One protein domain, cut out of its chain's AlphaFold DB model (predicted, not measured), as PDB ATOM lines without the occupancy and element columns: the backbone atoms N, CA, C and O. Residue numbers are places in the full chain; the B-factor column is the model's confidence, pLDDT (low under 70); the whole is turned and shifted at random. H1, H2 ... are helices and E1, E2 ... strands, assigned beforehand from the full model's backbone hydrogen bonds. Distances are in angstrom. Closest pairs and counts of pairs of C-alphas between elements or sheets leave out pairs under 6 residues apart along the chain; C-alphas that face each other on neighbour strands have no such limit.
ATOM      1  N   HIS A 423     230.441 153.657  69.519       88.56
ATOM      2  CA  HIS A 423     230.992 153.179  70.777       88.56
ATOM      3  C   HIS A 423     231.121 154.355  71.748       88.56
ATOM      4  O   HIS A 423     231.834 155.326  71.482       88.56
ATOM      5  N   ILE A 424     230.415 154.261  72.873       90.19
ATOM      6  CA  ILE A 424     230.384 155.275  73.922       90.19
ATOM      7  C   ILE A 424     231.009 154.692  75.180       90.19
ATOM      8  O   ILE A 424     230.635 153.612  75.635       90.19
ATOM      9  N   GLN A 425     231.943 155.434  75.764       91.94
ATOM     10  CA  GLN A 425     232.542 155.122  77.052       91.94
ATOM     11  C   GLN A 425     232.198 156.225  78.052       91.94
ATOM     12  O   GLN A 425     232.593 157.371  77.855       91.94
ATOM     13  N   LEU A 426     231.477 155.885  79.123       91.62
ATOM     14  CA  LEU A 426     231.210 156.782  80.249       91.62
ATOM     15  C   LEU A 426     232.406 156.737  81.201       91.62
ATOM     16  O   LEU A 426     232.726 155.684  81.760       91.62
ATOM     17  N   THR A 427     233.091 157.866  81.348       89.56
ATOM     18  CA  THR A 427     234.394 157.949  82.019       89.56
ATOM     19  C   THR A 427     234.295 158.454  83.449       89.56
ATOM     20  O   THR A 427     235.005 157.939  84.307       89.56
ATOM     21  N   ASP A 428     233.409 159.415  83.716       90.75
ATOM     22  CA  ASP A 428     233.313 160.068  85.025       90.75
ATOM     23  C   ASP A 428     231.886 160.547  85.340       90.75
ATOM     24  O   ASP A 428     231.051 160.678  84.440       90.75
ATOM     25  N   ILE A 429     231.599 160.829  86.612       91.06
ATOM     26  CA  ILE A 429     230.317 161.339  87.111       91.06
ATOM     27  C   ILE A 429     230.478 162.806  87.515       91.06
ATOM     28  O   ILE A 429     231.138 163.141  88.493       91.06
ATOM     29  N   VAL A 430     229.786 163.696  86.807       90.94
ATOM     30  CA  VAL A 430     229.801 165.146  87.069       90.94
ATOM     31  C   VAL A 430     228.743 165.545  88.095       90.94
ATOM     32  O   VAL A 430     228.909 166.513  88.833       90.94
ATOM     33  N   GLY A 431     227.615 164.835  88.128       90.44
ATOM     34  CA  GLY A 431     226.511 165.188  89.011       90.44
ATOM     35  C   GLY A 431     225.455 164.102  89.116       90.44
ATOM     36  O   GLY A 431     225.211 163.358  88.171       90.44
ATOM     37  N   VAL A 432     224.810 164.036  90.279       91.44
ATOM     38  CA  VAL A 432     223.744 163.076  90.580       91.44
ATOM     39  C   VAL A 432     222.611 163.791  91.302       91.44
ATOM     40  O   VAL A 432     222.833 164.422  92.338       91.44
ATOM     41  N   ASP A 433     221.398 163.625  90.791       90.56
ATOM     42  CA  ASP A 433     220.159 164.048  91.431       90.56
ATOM     43  C   ASP A 433     219.337 162.812  91.792       90.56
ATOM     44  O   ASP A 433     219.083 161.968  90.934       90.56
ATOM     45  N   LEU A 434     218.888 162.731  93.044       90.88
ATOM     46  CA  LEU A 434     217.987 161.693  93.552       90.88
ATOM     47  C   LEU A 434     216.738 162.389  94.095       90.88
ATOM     48  O   LEU A 434     216.858 163.323  94.887       90.88
ATOM     49  N   TYR A 435     215.555 161.985  93.640       90.56
ATOM     50  CA  TYR A 435     214.308 162.680  93.950       90.56
ATOM     51  C   TYR A 435     213.096 161.749  93.950       90.56
ATOM     52  O   TYR A 435     213.084 160.705  93.294       90.56
ATOM     53  N   ASP A 436     212.060 162.176  94.664       89.31
ATOM     54  CA  ASP A 436     210.782 161.479  94.719       89.31
ATOM     55  C   ASP A 436     209.946 161.781  93.473       89.31
ATOM     56  O   ASP A 436     209.993 162.879  92.896       89.31
ATOM     57  N   VAL A 437     209.193 160.777  93.036       89.44
ATOM     58  CA  VAL A 437     208.322 160.847  91.863       89.44
ATOM     59  C   VAL A 437     206.909 160.430  92.229       89.44
ATOM     60  O   VAL A 437     206.707 159.636  93.144       89.44
ATOM     61  N   CYS A 438     205.941 160.965  91.496       85.62
ATOM     62  CA  CYS A 438     204.528 160.663  91.679       85.62
ATOM     63  C   CYS A 438     204.245 159.159  91.532       85.62
ATOM     64  O   CYS A 438     204.770 158.518  90.615       85.62
ATOM     65  N   GLY A 439     203.426 158.621  92.442       81.44
ATOM     66  CA  GLY A 439     202.975 157.228  92.445       81.44
ATOM     67  C   GLY A 439     201.971 156.900  91.339       81.44
ATOM     68  O   GLY A 439     201.908 155.756  90.900       81.44
ATOM     69  N   ASN A 440     201.252 157.900  90.825       80.62
ATOM     70  CA  ASN A 440     200.291 157.720  89.746       80.62
ATOM     71  C   ASN A 440     200.997 157.430  88.410       80.62
ATOM     72  O   ASN A 440     201.722 158.271  87.862       80.62
ATOM     73  N   ASP A 441     200.736 156.251  87.843       76.38
ATOM     74  CA  ASP A 441     201.337 155.812  86.582       76.38
ATOM     75  C   ASP A 441     200.962 156.717  85.395       76.38
ATOM     76  O   ASP A 441     201.779 156.918  84.488       76.38
ATOM     77  N   ALA A 442     199.793 157.371  85.426       75.19
ATOM     78  CA  ALA A 442     199.406 158.353  84.410       75.19
ATOM     79  C   ALA A 442     200.330 159.584  84.404       75.19
ATOM     80  O   ALA A 442     200.519 160.223  83.365       75.19
ATOM     81  N   CYS A 443     200.967 159.885  85.539       72.19
ATOM     82  CA  CYS A 443     201.920 160.981  85.686       72.19
ATOM     83  C   CYS A 443     203.354 160.608  85.288       72.19
ATOM     84  O   CYS A 443     204.236 161.468  85.340       72.19
ATOM     85  N   ARG A 444     203.598 159.361  84.854       74.56
ATOM     86  CA  ARG A 444     204.858 158.897  84.242       74.56
ATOM     87  C   ARG A 444     206.110 159.286  85.040       74.56
ATOM     88  O   ARG A 444     207.058 159.845  84.488       74.56
ATOM     89  N   ASN A 445     206.104 159.005  86.344       79.62
ATOM     90  CA  ASN A 445     207.209 159.290  87.270       79.62
ATOM     91  C   ASN A 445     207.614 160.780  87.299       79.62
ATOM     92  O   ASN A 445     208.799 161.129  87.351       79.62
ATOM     93  N   LYS A 446     206.635 161.691  87.244       83.19
ATOM     94  CA  LYS A 446     206.892 163.127  87.383       83.19
ATOM     95  C   LYS A 446     207.540 163.424  88.737       83.19
ATOM     96  O   LYS A 446     207.040 162.983  89.766       83.19
ATOM     97  N   LYS A 447     208.626 164.203  88.731       87.06
ATOM     98  CA  LYS A 447     209.293 164.681  89.951       87.06
ATOM     99  C   LYS A 447     208.321 165.480  90.827       87.06
ATOM    100  O   LYS A 447     207.696 166.419  90.328       87.06
ATOM    101  N   MET A 448     208.264 165.130  92.107       85.19
ATOM    102  CA  MET A 448     207.480 165.835  93.121       85.19
ATOM    103  C   MET A 448     208.081 167.216  93.406       85.19
ATOM    104  O   MET A 448     209.305 167.388  93.407       85.19
ATOM    105  N   LYS A 449     207.219 168.202  93.645       84.75
ATOM    106  CA  LYS A 449     207.577 169.551  94.095       84.75
ATOM    107  C   LYS A 449     206.751 169.874  95.332       84.75
ATOM    108  O   LYS A 449     205.543 169.674  95.312       84.75
ATOM    109  N   ASP A 450     207.406 170.318  96.400       82.50
ATOM    110  CA  ASP A 450     206.740 170.695  97.655       82.50
ATOM    111  C   ASP A 450     205.768 169.608  98.155       82.50
ATOM    112  O   ASP A 450     204.629 169.871  98.524       82.50
ATOM    113  N   ASN A 451     206.222 168.349  98.101       81.62
ATOM    114  CA  ASN A 451     205.464 167.143  98.463       81.62
ATOM    115  C   ASN A 451     204.190 166.875  97.640       81.62
ATOM    116  O   ASN A 451     203.380 166.042  98.034       81.62
ATOM    117  N   SER A 452     204.033 167.505  96.473       84.81
ATOM    118  CA  SER A 452     202.919 167.258  95.552       84.81
ATOM    119  C   SER A 452     203.392 167.033  94.114       84.81
ATOM    120  O   SER A 452     204.446 167.506  93.673       84.81
ATOM    121  N   CYS A 453     202.620 166.266  93.348       79.44
ATOM    122  CA  CYS A 453     202.853 166.110  91.924       79.44
ATOM    123  C   CYS A 453     202.390 167.379  91.193       79.44
ATOM    124  O   CYS A 453     201.214 167.722  91.270       79.44
ATOM    125  N   PRO A 454     203.232 168.042  90.383       77.06
ATOM    126  CA  PRO A 454     202.814 169.233  89.641       77.06
ATOM    127  C   PRO A 454     201.817 168.936  88.506       77.06
ATOM    128  O   PRO A 454     201.406 169.861  87.816       77.06
ATOM    129  N   THR A 455     201.498 167.661  88.250       78.56
ATOM    130  CA  THR A 455     200.580 167.239  87.182       78.56
ATOM    131  C   THR A 455     199.219 166.808  87.730       78.56
ATOM    132  O   THR A 455     198.205 167.260  87.215       78.56
ATOM    133  N   CYS A 456     199.180 165.917  88.726       80.56
ATOM    134  CA  CYS A 456     197.925 165.416  89.307       80.56
ATOM    135  C   CYS A 456     197.630 165.963  90.707       80.56
ATOM    136  O   CYS A 456     196.597 165.625  91.267       80.56
ATOM    137  N   HIS A 457     198.530 166.764  91.285       79.44
ATOM    138  CA  HIS A 457     198.431 167.321  92.640       79.44
ATOM    139  C   HIS A 457     198.375 166.296  93.782       79.44
ATOM    140  O   HIS A 457     198.339 166.686  94.945       79.44
ATOM    141  N   GLU A 458     198.455 164.998  93.482       79.62
ATOM    142  CA  GLU A 458     198.575 163.958  94.498       79.62
ATOM    143  C   GLU A 458     199.887 164.090  95.272       79.62
ATOM    144  O   GLU A 458     200.921 164.497  94.734       79.62
ATOM    145  N   THR A 459     199.842 163.692  96.537       83.50
ATOM    146  CA  THR A 459     200.994 163.657  97.443       83.50
ATOM    147  C   THR A 459     201.634 162.273  97.517       83.50
ATOM    148  O   THR A 459     202.681 162.107  98.140       83.50
ATOM    149  N   GLU A 460     201.017 161.264  96.896       82.12
ATOM    150  CA  GLU A 460     201.504 159.892  96.929       82.12
ATOM    151  C   GLU A 460     202.747 159.727  96.045       82.12
ATOM    152  O   GLU A 460     202.768 160.060  94.853       82.12
ATOM    153  N   THR A 461     203.817 159.213  96.648       81.25
ATOM    154  CA  THR A 461     205.092 158.962  95.978       81.25
ATOM    155  C   THR A 461     205.233 157.498  95.614       81.25
ATOM    156  O   THR A 461     204.893 156.617  96.402       81.25
ATOM    157  N   LYS A 462     205.855 157.219  94.470       70.31
ATOM    158  CA  LYS A 462     206.304 155.865  94.147       70.31
ATOM    159  C   LYS A 462     207.382 155.482  95.163       70.31
ATOM    160  O   LYS A 462     208.384 156.179  95.266       70.31
ATOM    161  N   GLY A 463     207.193 154.390  95.908       66.62
ATOM    162  CA  GLY A 463     208.045 154.006  97.049       66.62
ATOM    163  C   GLY A 463     209.543 153.789  96.761       66.62
ATOM    164  O   GLY A 463     210.301 153.531  97.687       66.62
ATOM    165  N   SER A 464     209.990 153.911  95.503       73.88
ATOM    166  CA  SER A 464     211.409 153.940  95.135       73.88
ATOM    167  C   SER A 464     211.783 155.292  94.529       73.88
ATOM    168  O   SER A 464     211.088 155.801  93.645       73.88
ATOM    169  N   LYS A 465     212.923 155.847  94.952       84.88
ATOM    170  CA  LYS A 465     213.421 157.110  94.401       84.88
ATOM    171  C   LYS A 465     213.825 156.965  92.935       84.88
ATOM    172  O   LYS A 465     214.271 155.904  92.469       84.88
ATOM    173  N   TYR A 466     213.665 158.059  92.202       89.50
ATOM    174  CA  TYR A 466     214.120 158.195  90.826       89.50
ATOM    175  C   TYR A 466     215.392 159.038  90.794       89.50
ATOM    176  O   TYR A 466     215.601 159.893  91.655       89.50
ATOM    177  N   PHE A 467     216.258 158.802  89.814       89.25
ATOM    178  CA  PHE A 467     217.512 159.538  89.719       89.25
ATOM    179  C   PHE A 467     217.864 159.940  88.294       89.25
ATOM    180  O   PHE A 467     217.406 159.357  87.307       89.25
ATOM    181  N   LYS A 468     218.714 160.959  88.228       90.50
ATOM    182  CA  LYS A 468     219.350 161.487  87.028       90.50
ATOM    183  C   LYS A 468     220.844 161.618  87.310       90.50
ATOM    184  O   LYS A 468     221.227 162.173  88.339       90.50
ATOM    185  N   VAL A 469     221.676 161.154  86.386       90.12
ATOM    186  CA  VAL A 469     223.137 161.237  86.472       90.12
ATOM    187  C   VAL A 469     223.673 161.977  85.259       90.12
ATOM    188  O   VAL A 469     223.218 161.764  84.138       90.12
ATOM    189  N   VAL A 470     224.641 162.856  85.483       91.38
ATOM    190  CA  VAL A 470     225.407 163.516  84.430       91.38
ATOM    191  C   VAL A 470     226.770 162.845  84.361       91.38
ATOM    192  O   VAL A 470     227.541 162.941  85.314       91.38
ATOM    193  N   PHE A 471     227.055 162.181  83.246       91.50
ATOM    194  CA  PHE A 471     228.339 161.544  82.980       91.50
ATOM    195  C   PHE A 471     229.190 162.389  82.034       91.50
ATOM    196  O   PHE A 471     228.659 163.097  81.172       91.50
ATOM    197  N   MET A 472     230.506 162.262  82.169       91.50
ATOM    198  CA  MET A 472     231.445 162.523  81.082       91.50
ATOM    199  C   MET A 472     231.477 161.300  80.166       91.50
ATOM    200  O   MET A 472     231.454 160.164  80.648       91.50
ATOM    201  N   TYR A 473     231.510 161.517  78.855       90.94
ATOM    202  CA  TYR A 473     231.615 160.447  77.878       90.94
ATOM    203  C   TYR A 473     232.634 160.748  76.784       90.94
ATOM    204  O   TYR A 473     232.878 161.901  76.415       90.94
ATOM    205  N   LYS A 474     233.183 159.664  76.240       90.56
ATOM    206  CA  LYS A 474     234.086 159.640  75.096       90.56
ATOM    207  C   LYS A 474     233.510 158.763  73.985       90.56
ATOM    208  O   LYS A 474     232.927 157.713  74.256       90.56
ATOM    209  N   THR A 475     233.695 159.197  72.746       88.44
ATOM    210  CA  THR A 475     233.523 158.421  71.512       88.44
ATOM    211  C   THR A 475     234.805 158.501  70.687       88.44
ATOM    212  O   THR A 475     235.745 159.204  71.052       88.44
ATOM    213  N   GLU A 476     234.857 157.820  69.543       83.00
ATOM    214  CA  GLU A 476     236.006 157.897  68.626       83.00
ATOM    215  C   GLU A 476     236.283 159.323  68.118       83.00
ATOM    216  O   GLU A 476     237.423 159.667  67.824       83.00
ATOM    217  N   LYS A 477     235.241 160.162  68.021       79.75
ATOM    218  CA  LYS A 477     235.321 161.516  67.446       79.75
ATOM    219  C   LYS A 477     235.358 162.627  68.501       79.75
ATOM    220  O   LYS A 477     235.711 163.755  68.169       79.75
ATOM    221  N   LYS A 478     234.913 162.363  69.736       79.94
ATOM    222  CA  LYS A 478     234.723 163.381  70.782       79.94
ATOM    223  C   LYS A 478     235.141 162.852  72.146       79.94
ATOM    224  O   LYS A 478     234.788 161.738  72.506       79.94
ATOM    225  N   GLU A 479     235.809 163.685  72.930       85.56
ATOM    226  CA  GLU A 479     236.211 163.383  74.306       85.56
ATOM    227  C   GLU A 479     235.631 164.431  75.268       85.56
ATOM    228  O   GLU A 479     235.245 165.530  74.848       85.56
ATOM    229  N   ASP A 480     235.495 164.045  76.536       82.00
ATOM    230  CA  ASP A 480     235.054 164.892  77.647       82.00
ATOM    231  C   ASP A 480     233.723 165.634  77.431       82.00
ATOM    232  O   ASP A 480     233.516 166.768  77.870       82.00
ATOM    233  N   GLN A 481     232.779 164.981  76.756       84.94
ATOM    234  CA  GLN A 481     231.441 165.526  76.547       84.94
ATOM    235  C   GLN A 481     230.508 165.154  77.698       84.94
ATOM    236  O   GLN A 481     230.643 164.100  78.310       84.94
ATOM    237  N   LYS A 482     229.516 166.005  77.982       88.44
ATOM    238  CA  LYS A 482     228.526 165.747  79.037       88.44
ATOM    239  C   LYS A 482     227.272 165.094  78.474       88.44
ATOM    240  O   LYS A 482     226.696 165.587  77.501       88.44
ATOM    241  N   ILE A 483     226.809 164.049  79.150       86.75
ATOM    242  CA  ILE A 483     225.556 163.358  78.854       86.75
ATOM    243  C   ILE A 483     224.721 163.190  80.115       86.75
ATOM    244  O   ILE A 483     225.239 162.881  81.183       86.75
ATOM    245  N   THR A 484     223.413 163.416  80.001       88.44
ATOM    246  CA  THR A 484     222.464 163.190  81.095       88.44
ATOM    247  C   THR A 484     221.726 161.879  80.870       88.44
ATOM    248  O   THR A 484     221.038 161.734  79.862       88.44
ATOM    249  N   LEU A 485     221.818 160.960  81.829       87.69
ATOM    250  CA  LEU A 485     221.145 159.664  81.813       87.69
ATOM    251  C   LEU A 485     220.174 159.545  82.993       87.69
ATOM    252  O   LEU A 485     220.451 160.022  84.095       87.69
ATOM    253  N   PHE A 486     219.028 158.910  82.760       88.44
ATOM    254  CA  PHE A 486     217.994 158.677  83.772       88.44
ATOM    255  C   PHE A 486     218.027 157.234  84.279       88.44
ATOM    256  O   PHE A 486     218.703 156.381  83.701       88.44
ATOM    257  N   LYS A 487     217.307 156.980  85.380       87.00
ATOM    258  CA  LYS A 487     217.295 155.704  86.104       87.00
ATOM    259  C   LYS A 487     217.244 154.471  85.207       87.00
ATOM    260  O   LYS A 487     218.125 153.624  85.345       87.00
ATOM    261  N   ASN A 488     216.275 154.358  84.295       83.25
ATOM    262  CA  ASN A 488     216.159 153.116  83.531       83.25
ATOM    263  C   ASN A 488     217.147 153.062  82.358       83.25
ATOM    264  O   ASN A 488     217.562 151.981  81.974       83.25
ATOM    265  N   THR A 489     217.636 154.197  81.855       84.88
ATOM    266  CA  THR A 489     218.731 154.245  80.873       84.88
ATOM    267  C   THR A 489     220.002 153.670  81.481       84.88
ATOM    268  O   THR A 489     220.669 152.839  80.874       84.88
ATOM    269  N   VAL A 490     220.321 154.093  82.707       87.00
ATOM    270  CA  VAL A 490     221.465 153.576  83.466       87.00
ATOM    271  C   VAL A 490     221.266 152.092  83.782       87.00
ATOM    272  O   VAL A 490     222.193 151.312  83.584       87.00
ATOM    273  N   ALA A 491     220.060 151.687  84.194       85.25
ATOM    274  CA  ALA A 491     219.715 150.283  84.418       85.25
ATOM    275  C   ALA A 491     219.886 149.426  83.151       85.25
ATOM    276  O   ALA A 491     220.478 148.354  83.218       85.25
ATOM    277  N   ASN A 492     219.444 149.925  81.992       84.19
ATOM    278  CA  ASN A 492     219.551 149.246  80.700       84.19
ATOM    279  C   ASN A 492     221.011 149.077  80.268       84.19
ATOM    280  O   ASN A 492     221.401 147.988  79.855       84.19
ATOM    281  N   ILE A 493     221.825 150.130  80.399       86.62
ATOM    282  CA  ILE A 493     223.255 150.076  80.069       86.62
ATOM    283  C   ILE A 493     223.980 149.081  80.982       86.62
ATOM    284  O   ILE A 493     224.791 148.283  80.520       86.62
ATOM    285  N   LEU A 494     223.694 149.127  82.284       83.88
ATOM    286  CA  LEU A 494     224.358 148.280  83.270       83.88
ATOM    287  C   LEU A 494     223.772 146.863  83.352       83.88
ATOM    288  O   LEU A 494     224.389 146.006  83.980       83.88
ATOM    289  N   LYS A 495     222.606 146.618  82.741       80.25
ATOM    290  CA  LYS A 495     221.816 145.377  82.839       80.25
ATOM    291  C   LYS A 495     221.583 144.938  84.291       80.25
ATOM    292  O   LYS A 495     221.639 143.753  84.608       80.25
ATOM    293  N   ILE A 496     221.339 145.905  85.175       76.44
ATOM    294  CA  ILE A 496     221.037 145.676  86.594       76.44
ATOM    295  C   ILE A 496     219.777 146.434  86.987       76.44
ATOM    296  O   ILE A 496     219.515 147.527  86.484       76.44
ATOM    297  N   GLU A 497     219.031 145.890  87.941       70.19
ATOM    298  CA  GLU A 497     218.003 146.659  88.625       70.19
ATOM    299  C   GLU A 497     218.654 147.649  89.588       70.19
ATOM    300  O   GLU A 497     219.532 147.299  90.379       70.19
ATOM    301  N   VAL A 498     218.238 148.910  89.497       69.19
ATOM    302  CA  VAL A 498     218.874 150.002  90.224       69.19
ATOM    303  C   VAL A 498     217.910 150.550  91.270       69.19
ATOM    304  O   VAL A 498     217.047 151.378  90.966       69.19
ATOM    305  N   PHE A 499     218.052 150.102  92.515       74.25
ATOM    306  CA  PHE A 499     217.260 150.583  93.646       74.25
ATOM    307  C   PHE A 499     218.174 151.231  94.680       74.25
ATOM    308  O   PHE A 499     218.907 150.543  95.381       74.25
ATOM    309  N   TYR A 500     218.110 152.559  94.791       79.25
ATOM    310  CA  TYR A 500     218.831 153.296  95.825       79.25
ATOM    311  C   TYR A 500     217.919 154.319  96.483       79.25
ATOM    312  O   TYR A 500     217.195 155.053  95.804       79.25
ATOM    313  N   ASN A 501     218.005 154.390  97.808       80.19
ATOM    314  CA  ASN A 501     217.259 155.352  98.616       80.19
ATOM    315  C   ASN A 501     218.144 156.520  99.064       80.19
ATOM    316  O   ASN A 501     217.635 157.615  99.325       80.19
ATOM    317  N   LEU A 502     219.466 156.317  99.086       85.38
ATOM    318  CA  LEU A 502     220.454 157.332  99.422       85.38
ATOM    319  C   LEU A 502     221.316 157.700  98.212       85.38
ATOM    320  O   LEU A 502     221.760 156.860  97.432       85.38
ATOM    321  N   LYS A 503     221.601 159.000  98.080       88.06
ATOM    322  CA  LYS A 503     222.430 159.536  96.990       88.06
ATOM    323  C   LYS A 503     223.861 158.981  97.024       88.06
ATOM    324  O   LYS A 503     224.455 158.781  95.972       88.06
ATOM    325  N   GLN A 504     224.403 158.746  98.219       87.19
ATOM    326  CA  GLN A 504     225.763 158.232  98.409       87.19
ATOM    327  C   GLN A 504     225.903 156.785  97.921       87.19
ATOM    328  O   GLN A 504     226.864 156.485  97.224       87.19
ATOM    329  N   GLU A 505     224.920 155.925  98.206       87.69
ATOM    330  CA  GLU A 505     224.884 154.530  97.736       87.69
ATOM    331  C   GLU A 505     224.852 154.453  96.205       87.69
ATOM    332  O   GLU A 505     225.614 153.699  95.601       87.69
ATOM    333  N   LEU A 506     224.022 155.294  95.576       87.81
ATOM    334  CA  LEU A 506     223.955 155.419  94.121       87.81
ATOM    335  C   LEU A 506     225.310 155.834  93.534       87.81
ATOM    336  O   LEU A 506     225.778 155.218  92.582       87.81
ATOM    337  N   ILE A 507     225.948 156.868  94.094       88.19
ATOM    338  CA  ILE A 507     227.256 157.337  93.615       88.19
ATOM    339  C   ILE A 507     228.303 156.229  93.758       88.19
ATOM    340  O   ILE A 507     228.978 155.920  92.782       88.19
ATOM    341  N   GLN A 508     228.405 155.606  94.933       87.06
ATOM    342  CA  GLN A 508     229.387 154.557  95.205       87.06
ATOM    343  C   GLN A 508     229.238 153.380  94.232       87.06
ATOM    344  O   GLN A 508     230.208 152.966  93.602       87.06
ATOM    345  N   SER A 509     228.008 152.903  94.032       86.19
ATOM    346  CA  SER A 509     227.744 151.775  93.139       86.19
ATOM    347  C   SER A 509     228.008 152.096  91.663       86.19
ATOM    348  O   SER A 509     228.428 151.223  90.904       86.19
ATOM    349  N   LEU A 510     227.794 153.348  91.241       88.25
ATOM    350  CA  LEU A 510     228.141 153.782  89.888       88.25
ATOM    351  C   LEU A 510     229.651 153.934  89.700       88.25
ATOM    352  O   LEU A 510     230.153 153.534  88.653       88.25
ATOM    353  N   ILE A 511     230.369 154.460  90.699       87.81
ATOM    354  CA  ILE A 511     231.832 154.599  90.671       87.81
ATOM    355  C   ILE A 511     232.506 153.230  90.546       87.81
ATOM    356  O   ILE A 511     233.408 153.069  89.730       87.81
ATOM    357  N   GLU A 512     232.031 152.222  91.276       86.62
ATOM    358  CA  GLU A 512     232.542 150.843  91.185       86.62
ATOM    359  C   GLU A 512     232.379 150.223  89.791       86.62
ATOM    360  O   GLU A 512     233.097 149.293  89.429       86.62
ATOM    361  N   LYS A 513     231.439 150.741  88.997       85.12
ATOM    362  CA  LYS A 513     231.144 150.279  87.638       85.12
ATOM    363  C   LYS A 513     231.721 151.201  86.561       85.12
ATOM    364  O   LYS A 513     231.471 150.953  85.382       85.12
ATOM    365  N   LEU A 514     232.442 152.265  86.935       82.88
ATOM    366  CA  LEU A 514     232.948 153.256  85.986       82.88
ATOM    367  C   LEU A 514     233.942 152.670  84.984       82.88
ATOM    368  O   LEU A 514     234.536 151.611  85.166       82.88
ATOM    369  N   THR A 515     234.074 153.408  83.882       80.06
ATOM    370  CA  THR A 515     234.391 152.927  82.529       80.06
ATOM    371  C   THR A 515     233.337 151.989  81.941       80.06
ATOM    372  O   THR A 515     233.634 150.942  81.368       80.06
ATOM    373  N   ILE A 516     232.081 152.436  82.013       85.94
ATOM    374  CA  ILE A 516     230.936 151.783  81.376       85.94
ATOM    375  C   ILE A 516     231.035 151.976  79.860       85.94
ATOM    376  O   ILE A 516     231.192 153.103  79.392       85.94
ATOM    377  N   LYS A 517     230.914 150.894  79.090       90.38
ATOM    378  CA  LYS A 517     230.922 150.929  77.622       90.38
ATOM    379  C   LYS A 517     229.574 150.467  77.082       90.38
ATOM    380  O   LYS A 517     229.067 149.442  77.527       90.38
ATOM    381  N   CYS A 518     229.023 151.194  76.119       88.69
ATOM    382  CA  CYS A 518     227.816 150.797  75.395       88.69
ATOM    383  C   CYS A 518     227.884 151.232  73.932       88.69
ATOM    384  O   CYS A 518     228.680 152.098  73.560       88.69
ATOM    385  N   ILE A 519     227.052 150.611  73.097       86.81
ATOM    386  CA  ILE A 519     226.832 151.055  71.720       86.81
ATOM    387  C   ILE A 519     225.487 151.769  71.695       86.81
ATOM    388  O   ILE A 519     224.487 151.202  72.126       86.81
ATOM    389  N   ALA A 520     225.462 153.020  71.242       85.00
ATOM    390  CA  ALA A 520     224.225 153.786  71.139       85.00
ATOM    391  C   ALA A 520     224.333 154.895  70.091       85.00
ATOM    392  O   ALA A 520     225.423 155.331  69.715       85.00
ATOM    393  N   SER A 521     223.180 155.396  69.662       79.56
ATOM    394  CA  SER A 521     223.070 156.615  68.866       79.56
ATOM    395  C   SER A 521     222.964 157.830  69.792       79.56
ATOM    396  O   SER A 521     222.314 157.778  70.842       79.56
ATOM    397  N   ILE A 522     223.601 158.943  69.412       75.69
ATOM    398  CA  ILE A 522     223.618 160.186  70.199       75.69
ATOM    399  C   ILE A 522     222.805 161.251  69.469       75.69
ATOM    400  O   ILE A 522     223.176 161.714  68.394       75.69
ATOM    401  N   SER A 523     221.705 161.691  70.072       66.94
ATOM    402  CA  SER A 523     220.923 162.804  69.525       66.94
ATOM    403  C   SER A 523     221.676 164.139  69.620       66.94
ATOM    404  O   SER A 523     222.593 164.300  70.422       66.94
ATOM    405  N   ALA A 524     221.231 165.151  68.869       62.44
ATOM    406  CA  ALA A 524     221.803 166.503  68.919       62.44
ATOM    407  C   ALA A 524     221.802 167.141  70.328       62.44
ATOM    408  O   ALA A 524     222.591 168.043  70.587       62.44
ATOM    409  N   ASN A 525     220.945 166.655  71.234       59.72
ATOM    410  CA  ASN A 525     220.848 167.116  72.621       59.72
ATOM    411  C   ASN A 525     221.631 166.226  73.605       59.72
ATOM    412  O   ASN A 525     221.353 166.257  74.802       59.72
ATOM    413  N   ASN A 526     222.561 165.402  73.114       68.25
ATOM    414  CA  ASN A 526     223.326 164.436  73.904       68.25
ATOM    415  C   ASN A 526     222.429 163.501  74.731       68.25
ATOM    416  O   ASN A 526     222.712 163.235  75.893       68.25
ATOM    417  N   ALA A 527     221.326 163.020  74.157       73.44
ATOM    418  CA  ALA A 527     220.554 161.912  74.722       73.44
ATOM    419  C   ALA A 527     220.834 160.628  73.935       73.44
ATOM    420  O   ALA A 527     220.878 160.679  72.700       73.44
ATOM    421  N   LEU A 528     220.996 159.510  74.652       78.00
ATOM    422  CA  LEU A 528     221.223 158.186  74.068       78.00
ATOM    423  C   LEU A 528     219.912 157.521  73.661       78.00
ATOM    424  O   LEU A 528     218.928 157.570  74.401       78.00
ATOM    425  N   TYR A 529     219.932 156.855  72.512       73.81
ATOM    426  CA  TYR A 529     218.870 155.969  72.045       73.81
ATOM    427  C   TYR A 529     219.476 154.767  71.304       73.81
ATOM    428  O   TYR A 529     220.664 154.780  70.984       73.81
ATOM    429  N   ASN A 530     218.683 153.714  71.076       72.62
ATOM    430  CA  ASN A 530     219.133 152.447  70.470       72.62
ATOM    431  C   ASN A 530     220.340 151.812  71.196       72.62
ATOM    432  O   ASN A 530     221.317 151.414  70.570       72.62
TER     433      ASN A 530
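Overview. This is residues 423 to 530 of the 532 residues of an uncharacterized protein of Mytilus coruscus (UniProt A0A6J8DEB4). A strongly twisted sheet of four strands, E3, E2, E1 and E4, curls round the short helix H1, and a second helix, H2, packs on E1. A long loop stretch, residues 436 to 465, makes a lobe at one end of the longest axis. The printed part has 108 residues, with elements in the order E1, E2, E3, H1, H2, E4 and the sheet order E3, E2, E1, E4, antiparallel throughout. The class is mixed, helices and strands, with under half of the residues in named elements. The whole is compact, with a radius of gyration of the C-alphas of 15.0 A, yet elongated in outline, spanning 46 by 29 by 22 A.

Arrangement. In the sheet, E1, residues 423 to 435, and E2, residues 466 to 474, are inner strands and form a hairpin; N 433 and O 468 are within hydrogen-bond range at 2.9 A. E3, residues 481 to 486, is an edge strand and forms a hairpin with E2, with N 471 and O 483 at 2.8 A. E1, E2 and E3 make a meander, each strand the antiparallel neighbour of the one before. E1 bends by 77 degrees at residue 428. The other edge strand, E4, residues 516 to 522, is antiparallel to E1, with N 424 and O 518 at 2.9 A; E4 is apart from E2 and E3. H1, residues 487 to 494, is on the sheet, which curls round it; its closest C-alphas to E2 are those of Phe 467 and Lys 487, 5.3 A, and to E4 those of Ile 493 and Cys 518, 6.6 A. H2, residues 503 to 511, is on the sheet at a height of 8.2 A; its closest C-alphas to E1 are those of Leu 434 and Lys 503, 6.0 A. H2 only just runs slantwise to the strands, at 31 degrees to E2 on the local plane. H1 and H2 are apart, and in both every O i to N i+4 pair is within hydrogen-bond range.

Along the chain. E1 begins at C-alpha 423 (230.992, 153.179, 70.777) and is 30.1 A long. E2 is 25.5 A, E3 16.7 A and E4 15.8 A long. H1 is 10.6 A and H2 12.4 A long. E4 ends at C-alpha 522 (223.618, 160.186, 70.199).

Size, cuts and confidence. The C-alphas farthest apart, of Glu 458 and Glu 476, are 45.9 A apart. The printed part has no cut. The link from E1 to E2 is long, with 30 residues. Residues 521 to 522 of E4 pair antiparallel with residues 528 to 529. The mean pLDDT of the printed part is 83.3; residues 463, 498 and 523 to 526 are under 70.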